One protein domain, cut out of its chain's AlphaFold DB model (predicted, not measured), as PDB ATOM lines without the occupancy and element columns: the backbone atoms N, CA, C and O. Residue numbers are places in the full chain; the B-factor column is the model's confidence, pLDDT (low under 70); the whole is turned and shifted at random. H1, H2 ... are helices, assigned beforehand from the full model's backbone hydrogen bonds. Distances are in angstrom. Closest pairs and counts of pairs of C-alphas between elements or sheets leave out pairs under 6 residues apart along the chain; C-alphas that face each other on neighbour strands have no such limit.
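AT A GLANCE: This is residues 2 to 34 and 335 to 360 of the 374 residues of the protein "PDDEXK_1 domain-containing protein" of marine sediment metagenome (UniProt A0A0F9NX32). There is little regular structure here: H2 lies in the middle, folded against H1 as a small helical hairpin, with the short H3 near H2 on the side away from H1. A long tail with no named element, residues 346 to 360, winds round the outside. The printed 59 residues hold three named helices, H1, H2, H3 in chain order, with 21 residues in them, and no named strand: all helix. The whole is compact, with radius of gyration of the C-alphas 11.5 A and spans of 30 by 28 by 18 A.

HOW THE PARTS SIT: H2, residues 20 to 28, touches H1, residues 7 to 14, closest at the C-alphas of Tyr 13 and Glu 20, 5.8 A apart. This hairpin has a shallow tilt of 30 degrees, opposite ways, and a tight link. H3, residues 342 to 345, is close to H2 but not clearly touching; their closest C-alphas, Leu 21 and Cys 345, are 8.0 A apart. H1 and H3 are apart. In H1 and H2 every O i to N i+4 pair is within hydrogen-bond range; H3 is too short for one.

IN THESE COORDINATES: H2 measures 10.8 A, H1 10.2 A and H3 5.1 A from first to last C-alpha. C-alpha 7 is at (113.205, 121.127, 97.390), C-alpha 345 at (112.188, 142.300, 109.395).

THE WHOLE: The C-alphas farthest apart, Tyr 7 and Val 350, are 31.2 A apart. Residues 35 to 334 are not printed; C-alphas 34 and 335 are 18.1 A apart across this cut, which the link H2 to H3 crosses. Mean pLDDT of the printed part is 70.2; 27 residues are under 70, among them 347 to 360.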
ATOM      1  N   ALA A   2     125.867 131.004  91.226       55.53
ATOM      2  CA  ALA A   2     124.535 131.091  91.824       55.53
ATOM      3  C   ALA A   2     124.292 129.868  92.725       55.53
ATOM      4  O   ALA A   2     124.539 128.741  92.301       55.53
ATOM      5  N   LYS A   3     123.832 130.076  93.968       77.25
ATOM      6  CA  LYS A   3     123.553 128.975  94.905       77.25
ATOM      7  C   LYS A   3     122.420 128.106  94.350       77.25
ATOM      8  O   LYS A   3     121.346 128.641  94.067       77.25
ATOM      9  N   ALA A   4     122.649 126.800  94.226       83.44
ATOM     10  CA  ALA A   4     121.624 125.827  93.850       83.44
ATOM     11  C   ALA A   4     120.403 125.895  94.789       83.44
ATOM     12  O   ALA A   4     120.515 126.266  95.963       83.44
ATOM     13  N   ILE A   5     119.229 125.544  94.273       84.50
ATOM     14  CA  ILE A   5     117.970 125.518  95.023       84.50
ATOM     15  C   ILE A   5     117.665 124.092  95.478       84.50
ATOM     16  O   ILE A   5     117.869 123.150  94.725       84.50
ATOM     17  N   SER A   6     117.193 123.915  96.711       85.06
ATOM     18  CA  SER A   6     116.716 122.618  97.203       85.06
ATOM     19  C   SER A   6     115.195 122.527  97.157       85.06
ATOM     20  O   SER A   6     114.507 123.549  97.183       85.06
ATOM     21  N   TYR A   7     114.645 121.311  97.181       80.69
ATOM     22  CA  TYR A   7     113.205 121.127  97.390       80.69
ATOM     23  C   TYR A   7     112.715 121.835  98.667       80.69
ATOM     24  O   TYR A   7     111.709 122.536  98.631       80.69
ATOM     25  N   SER A   8     113.434 121.705  99.789       80.50
ATOM     26  CA  SER A   8     113.055 122.348 101.056       80.50
ATOM     27  C   SER A   8     112.960 123.871 100.926       80.50
ATOM     28  O   SER A   8     112.040 124.489 101.470       80.50
ATOM     29  N   ARG A   9     113.851 124.465 100.124       84.38
ATOM     30  CA  ARG A   9     113.807 125.875  99.748       84.38
ATOM     31  C   ARG A   9     112.565 126.194  98.911       84.38
ATOM     32  O   ARG A   9     111.824 127.114  99.255       84.38
ATOM     33  N   ILE A  10     112.281 125.397  97.875       78.56
ATOM     34  CA  ILE A  10     111.067 125.520  97.042       78.56
ATOM     35  C   ILE A  10     109.798 125.437  97.897       78.56
ATOM     36  O   ILE A  10     108.931 126.304  97.793       78.56
ATOM     37  N   LYS A  11     109.708 124.463  98.807       76.75
ATOM     38  CA  LYS A  11     108.587 124.303  99.745       76.75
ATOM     39  C   LYS A  11     108.429 125.532 100.640       76.75
ATOM     40  O   LYS A  11     107.303 125.994 100.835       76.75
ATOM     41  N   LYS A  12     109.534 126.091 101.149       74.88
ATOM     42  CA  LYS A  12     109.524 127.314 101.968       74.88
ATOM     43  C   LYS A  12     109.024 128.534 101.181       74.88
ATOM     44  O   LYS A  12     108.323 129.372 101.742       74.88
ATOM     45  N   TYR A  13     109.301 128.594  99.881       69.12
ATOM     46  CA  TYR A  13     108.864 129.678  98.998       69.12
ATOM     47  C   TYR A  13     107.432 129.527  98.456       69.12
ATOM     48  O   TYR A  13     106.692 130.504  98.403       69.12
ATOM     49  N   GLN A  14     107.009 128.323  98.054       66.00
ATOM     50  CA  GLN A  14     105.719 128.073  97.384       66.00
ATOM     51  C   GLN A  14     104.620 127.510  98.309       66.00
ATOM     52  O   GLN A  14     103.431 127.474  97.952       66.00
ATOM     53  N   GLY A  15     104.992 127.030  99.497       61.00
ATOM     54  CA  GLY A  15     104.095 126.342 100.422       61.00
ATOM     55  C   GLY A  15     102.960 127.215 100.963       61.00
ATOM     56  O   GLY A  15     102.897 128.426 100.761       61.00
ATOM     57  N   GLY A  16     102.022 126.609 101.701       53.94
ATOM     58  CA  GLY A  16     100.946 127.336 102.405       53.94
ATOM     59  C   GLY A  16     101.446 128.368 103.428       53.94
ATOM     60  O   GLY A  16     100.651 129.139 103.956       53.94
ATOM     61  N   TYR A  17     102.757 128.381 103.668       55.56
ATOM     62  CA  TYR A  17     103.485 129.230 104.602       55.56
ATOM     63  C   TYR A  17     104.555 130.089 103.913       55.56
ATOM     64  O   TYR A  17     105.460 130.555 104.591       55.56
ATOM     65  N   ALA A  18     104.443 130.283 102.592       64.44
ATOM     66  CA  ALA A  18     105.351 131.078 101.771       64.44
ATOM     67  C   ALA A  18     105.797 132.371 102.472       64.44
ATOM     68  O   ALA A  18     104.994 133.287 102.682       64.44
ATOM     69  N   CYS A  19     107.079 132.433 102.826       74.31
ATOM     70  CA  CYS A  19     107.713 133.628 103.354       74.31
ATOM     71  C   CYS A  19     108.969 133.914 102.535       74.31
ATOM     72  O   CYS A  19     110.041 133.361 102.774       74.31
ATOM     73  N   GLU A  20     108.822 134.786 101.547       74.38
ATOM     74  CA  GLU A  20     109.891 135.140 100.614       74.38
ATOM     75  C   GLU A  20     111.040 135.851 101.349       74.38
ATOM     76  O   GLU A  20     112.205 135.675 101.002       74.38
ATOM     77  N   LEU A  21     110.728 136.591 102.423       75.56
ATOM     78  CA  LEU A  21     111.742 137.171 103.311       75.56
ATOM     79  C   LEU A  21     112.524 136.103 104.069       75.56
ATOM     80  O   LEU A  21     113.734 136.234 104.226       75.56
ATOM     81  N   GLU A  22     111.854 135.057 104.549       78.25
ATOM     82  CA  GLU A  22     112.539 133.977 105.251       78.25
ATOM     83  C   GLU A  22     113.468 133.216 104.306       78.25
ATOM     84  O   GLU A  22     114.599 132.918 104.689       78.25
ATOM     85  N   ASP A  23     113.032 132.963 103.067       81.25
ATOM     86  CA  ASP A  23     113.893 132.411 102.019       81.25
ATOM     87  C   ASP A  23     115.126 133.289 101.777       81.25
ATOM     88  O   ASP A  23     116.253 132.796 101.815       81.25
ATOM     89  N   TYR A  24     114.922 134.593 101.581       80.94
ATOM     90  CA  TYR A  24     116.004 135.536 101.325       80.94
ATOM     91  C   TYR A  24     117.026 135.569 102.464       80.94
ATOM     92  O   TYR A  24     118.222 135.391 102.223       80.94
ATOM     93  N   TRP A  25     116.579 135.745 103.710       81.12
ATOM     94  CA  TRP A  25     117.488 135.783 104.856       81.12
ATOM     95  C   TRP A  25     118.236 134.463 105.024       81.12
ATOM     96  O   TRP A  25     119.454 134.470 105.183       81.12
ATOM     97  N   THR A  26     117.534 133.338 104.908       82.12
ATOM     98  CA  THR A  26     118.128 132.013 105.107       82.12
ATOM     99  C   THR A  26     119.132 131.677 104.005       82.12
ATOM    100  O   THR A  26     120.294 131.393 104.283       82.12
ATOM    101  N   TYR A  27     118.715 131.740 102.741       81.19
ATOM    102  CA  TYR A  27     119.482 131.168 101.635       81.19
ATOM    103  C   TYR A  27     120.330 132.187 100.870       81.19
ATOM    104  O   TYR A  27     121.405 131.829 100.385       81.19
ATOM    105  N   GLU A  28     119.893 133.447 100.759       81.81
ATOM    106  CA  GLU A  28     120.679 134.486 100.076       81.81
ATOM    107  C   GLU A  28     121.632 135.200 101.032       81.81
ATOM    108  O   GLU A  28     122.753 135.513 100.643       81.81
ATOM    109  N   GLN A  29     121.214 135.436 102.279       81.06
ATOM    110  CA  GLN A  29     122.038 136.119 103.284       81.06
ATOM    111  C   GLN A  29     122.764 135.160 104.237       81.06
ATOM    112  O   GLN A  29     123.543 135.622 105.067       81.06
ATOM    113  N   GLY A  30     122.520 133.847 104.133       82.06
ATOM    114  CA  GLY A  30     123.169 132.839 104.980       82.06
ATOM    115  C   GLY A  30     122.779 132.938 106.456       82.06
ATOM    116  O   GLY A  30     123.553 132.549 107.324       82.06
ATOM    117  N   ARG A  31     121.605 133.503 106.762       81.25
ATOM    118  CA  ARG A  31     121.118 133.692 108.131       81.25
ATOM    119  C   ARG A  31     120.137 132.598 108.493       81.25
ATOM    120  O   ARG A  31     118.924 132.737 108.327       81.25
ATOM    121  N   TRP A  32     120.688 131.506 108.985       81.50
ATOM    122  CA  TRP A  32     119.912 130.379 109.462       81.50
ATOM    123  C   TRP A  32     119.314 130.703 110.834       81.50
ATOM    124  O   TRP A  32     120.031 131.228 111.688       81.50
ATOM    125  N   PRO A  33     118.008 130.454 111.049       79.62
ATOM    126  CA  PRO A  33     117.476 130.448 112.405       79.62
ATOM    127  C   PRO A  33     118.151 129.330 113.208       79.62
ATOM    128  O   PRO A  33     118.656 128.371 112.617       79.62
ATOM    129  N   ALA A  34     118.132 129.446 114.538       80.88
ATOM    130  CA  ALA A  34     118.524 128.337 115.398       80.88
ATOM    131  C   ALA A  34     117.721 127.082 115.026       80.88
ATOM    132  O   ALA A  34     116.562 127.173 114.592       80.88
ATOM    133  N   ASN A 335     104.767 135.632 106.348       69.94
ATOM    134  CA  ASN A 335     103.844 135.093 107.338       69.94
ATOM    135  C   ASN A 335     104.370 135.411 108.744       69.94
ATOM    136  O   ASN A 335     105.303 134.766 109.213       69.94
ATOM    137  N   ALA A 336     103.759 136.391 109.410       68.69
ATOM    138  CA  ALA A 336     104.193 136.872 110.721       68.69
ATOM    139  C   ALA A 336     104.217 135.790 111.812       68.69
ATOM    140  O   ALA A 336     105.062 135.837 112.694       68.69
ATOM    141  N   GLU A 337     103.302 134.820 111.749       68.12
ATOM    142  CA  GLU A 337     103.182 133.764 112.763       68.12
ATOM    143  C   GLU A 337     104.259 132.687 112.626       68.12
ATOM    144  O   GLU A 337     104.471 131.909 113.550       68.12
ATOM    145  N   LYS A 338     104.900 132.594 111.455       68.38
ATOM    146  CA  LYS A 338     105.775 131.463 111.107       68.38
ATOM    147  C   LYS A 338     107.163 131.863 110.635       68.38
ATOM    148  O   LYS A 338     108.041 131.014 110.571       68.38
ATOM    149  N   CYS A 339     107.364 133.132 110.296       73.50
ATOM    150  CA  CYS A 339     108.654 133.629 109.860       73.50
ATOM    151  C   CYS A 339     109.580 133.789 111.068       73.50
ATOM    152  O   CYS A 339     109.418 134.724 111.853       73.50
ATOM    153  N   ALA A 340     110.602 132.937 111.158       75.31
ATOM    154  CA  ALA A 340     111.645 133.042 112.185       75.31
ATOM    155  C   ALA A 340     112.389 134.395 112.148       75.31
ATOM    156  O   ALA A 340     112.927 134.854 113.149       75.31
ATOM    157  N   HIS A 341     112.358 135.085 111.002       74.38
ATOM    158  CA  HIS A 341     112.970 136.402 110.802       74.38
ATOM    159  C   HIS A 341     111.990 137.573 110.986       74.38
ATOM    160  O   HIS A 341     112.344 138.714 110.687       74.38
ATOM    161  N   TRP A 342     110.755 137.342 111.454       77.12
ATOM    162  CA  TRP A 342     109.718 138.384 111.526       77.12
ATOM    163  C   TRP A 342     110.134 139.590 112.374       77.12
ATOM    164  O   TRP A 342     109.993 140.736 111.943       77.12
ATOM    165  N   ALA A 343     110.666 139.336 113.572       71.50
ATOM    166  CA  ALA A 343     111.072 140.390 114.496       71.50
ATOM    167  C   ALA A 343     112.223 141.236 113.918       71.50
ATOM    168  O   ALA A 343     112.196 142.465 114.015       71.50
ATOM    169  N   TYR A 344     113.162 140.591 113.218       69.12
ATOM    170  CA  TYR A 344     114.239 141.259 112.486       69.12
ATOM    171  C   TYR A 344     113.697 142.122 111.336       69.12
ATOM    172  O   TYR A 344     114.034 143.298 111.220       69.12
ATOM    173  N   CYS A 345     112.780 141.581 110.527       69.94
ATOM    174  CA  CYS A 345     112.188 142.300 109.395       69.94
ATOM    175  C   CYS A 345     111.425 143.571 109.811       69.94
ATOM    176  O   CYS A 345     111.233 144.461 108.985       69.94
ATOM    177  N   ARG A 346     110.990 143.672 111.076       72.19
ATOM    178  CA  ARG A 346     110.319 144.862 111.628       72.19
ATOM    179  C   ARG A 346     111.226 145.766 112.467       72.19
ATOM    180  O   ARG A 346     110.718 146.708 113.068       72.19
ATOM    181  N   GLY A 347     112.528 145.486 112.532       65.44
ATOM    182  CA  GLY A 347     113.470 146.252 113.350       65.44
ATOM    183  C   GLY A 347     113.210 146.144 114.855       65.44
ATOM    184  O   GLY A 347     113.622 147.022 115.606       65.44
ATOM    185  N   ALA A 348     112.502 145.099 115.303       59.62
ATOM    186  CA  ALA A 348     112.229 144.855 116.721       59.62
ATOM    187  C   ALA A 348     113.419 144.202 117.446       59.62
ATOM    188  O   ALA A 348     113.464 144.210 118.672       59.62
ATOM    189  N   VAL A 349     114.380 143.655 116.696       60.16
ATOM    190  CA  VAL A 349     115.637 143.103 117.210       60.16
ATOM    191  C   VAL A 349     116.778 143.753 116.433       60.16
ATOM    192  O   VAL A 349     116.752 143.762 115.202       60.16
ATOM    193  N   VAL A 350     117.731 144.349 117.154       51.41
ATOM    194  CA  VAL A 350     118.849 145.115 116.571       51.41
ATOM    195  C   VAL A 350     119.964 144.185 116.091       51.41
ATOM    196  O   VAL A 350     120.559 144.439 115.047       51.41
ATOM    197  N   ASP A 351     120.166 143.066 116.792       56.00
ATOM    198  CA  ASP A 351     121.145 142.048 116.431       56.00
ATOM    199  C   ASP A 351     120.439 140.795 115.898       56.00
ATOM    200  O   ASP A 351     119.565 140.244 116.573       56.00
ATOM    201  N   PRO A 352     120.762 140.325 114.682       51.50
ATOM    202  CA  PRO A 352     120.235 139.055 114.205       51.50
ATOM    203  C   PRO A 352     120.673 137.918 115.147       51.50
ATOM    204  O   PRO A 352     121.737 138.026 115.764       51.50
ATOM    205  N   PRO A 353     119.902 136.814 115.245       54.50
ATOM    206  CA  PRO A 353     120.384 135.613 115.922       54.50
ATOM    207  C   PRO A 353     121.769 135.261 115.373       54.50
ATOM    208  O   PRO A 353     122.021 135.457 114.177       54.50
ATOM    209  N   LYS A 354     122.679 134.803 116.249       53.72
ATOM    210  CA  LYS A 354     124.008 134.335 115.828       53.72
ATOM    211  C   LYS A 354     123.798 133.420 114.630       53.72
ATOM    212  O   LYS A 354     123.041 132.461 114.737       53.72
ATOM    213  N   ALA A 355     124.417 133.758 113.499       54.44
ATOM    214  CA  ALA A 355     124.363 132.891 112.339       54.44
ATOM    215  C   ALA A 355     124.878 131.525 112.793       54.44
ATOM    216  O   ALA A 355     126.035 131.420 113.208       54.44
ATOM    217  N   ALA A 356     124.008 130.512 112.767       55.78
ATOM    218  CA  ALA A 356     124.490 129.146 112.820       55.78
ATOM    219  C   ALA A 356     125.507 128.992 111.677       55.78
ATOM    220  O   ALA A 356     125.323 129.629 110.624       55.78
ATOM    221  N   PRO A 357     126.600 128.236 111.877       53.94
ATOM    222  CA  PRO A 357     127.521 127.946 110.788       53.94
ATOM    223  C   PRO A 357     126.708 127.487 109.572       53.94
ATOM    224  O   PRO A 357     125.752 126.721 109.710       53.94
ATOM    225  N   GLU A 358     127.019 128.031 108.388       53.06
ATOM    226  CA  GLU A 358     126.347 127.598 107.163       53.06
ATOM    227  C   GLU A 358     126.495 126.070 107.105       53.06
ATOM    228  O   GLU A 358     127.623 125.589 107.269       53.06
ATOM    229  N   PRO A 359     125.398 125.296 106.947       54.75
ATOM    230  CA  PRO A 359     125.526 123.854 106.809       54.75
ATOM    231  C   PRO A 359     126.517 123.629 105.680       54.75
ATOM    232  O   PRO A 359     126.348 124.245 104.620       54.75
ATOM    233  N   ALA A 360     127.573 122.855 105.962       49.53
ATOM    234  CA  ALA A 360     128.748 122.746 105.108       49.53
ATOM    235  C   ALA A 360     128.304 122.724 103.646       49.53
ATOM    236  O   ALA A 360     127.525 121.858 103.238       49.53
TER     237      ALA A 360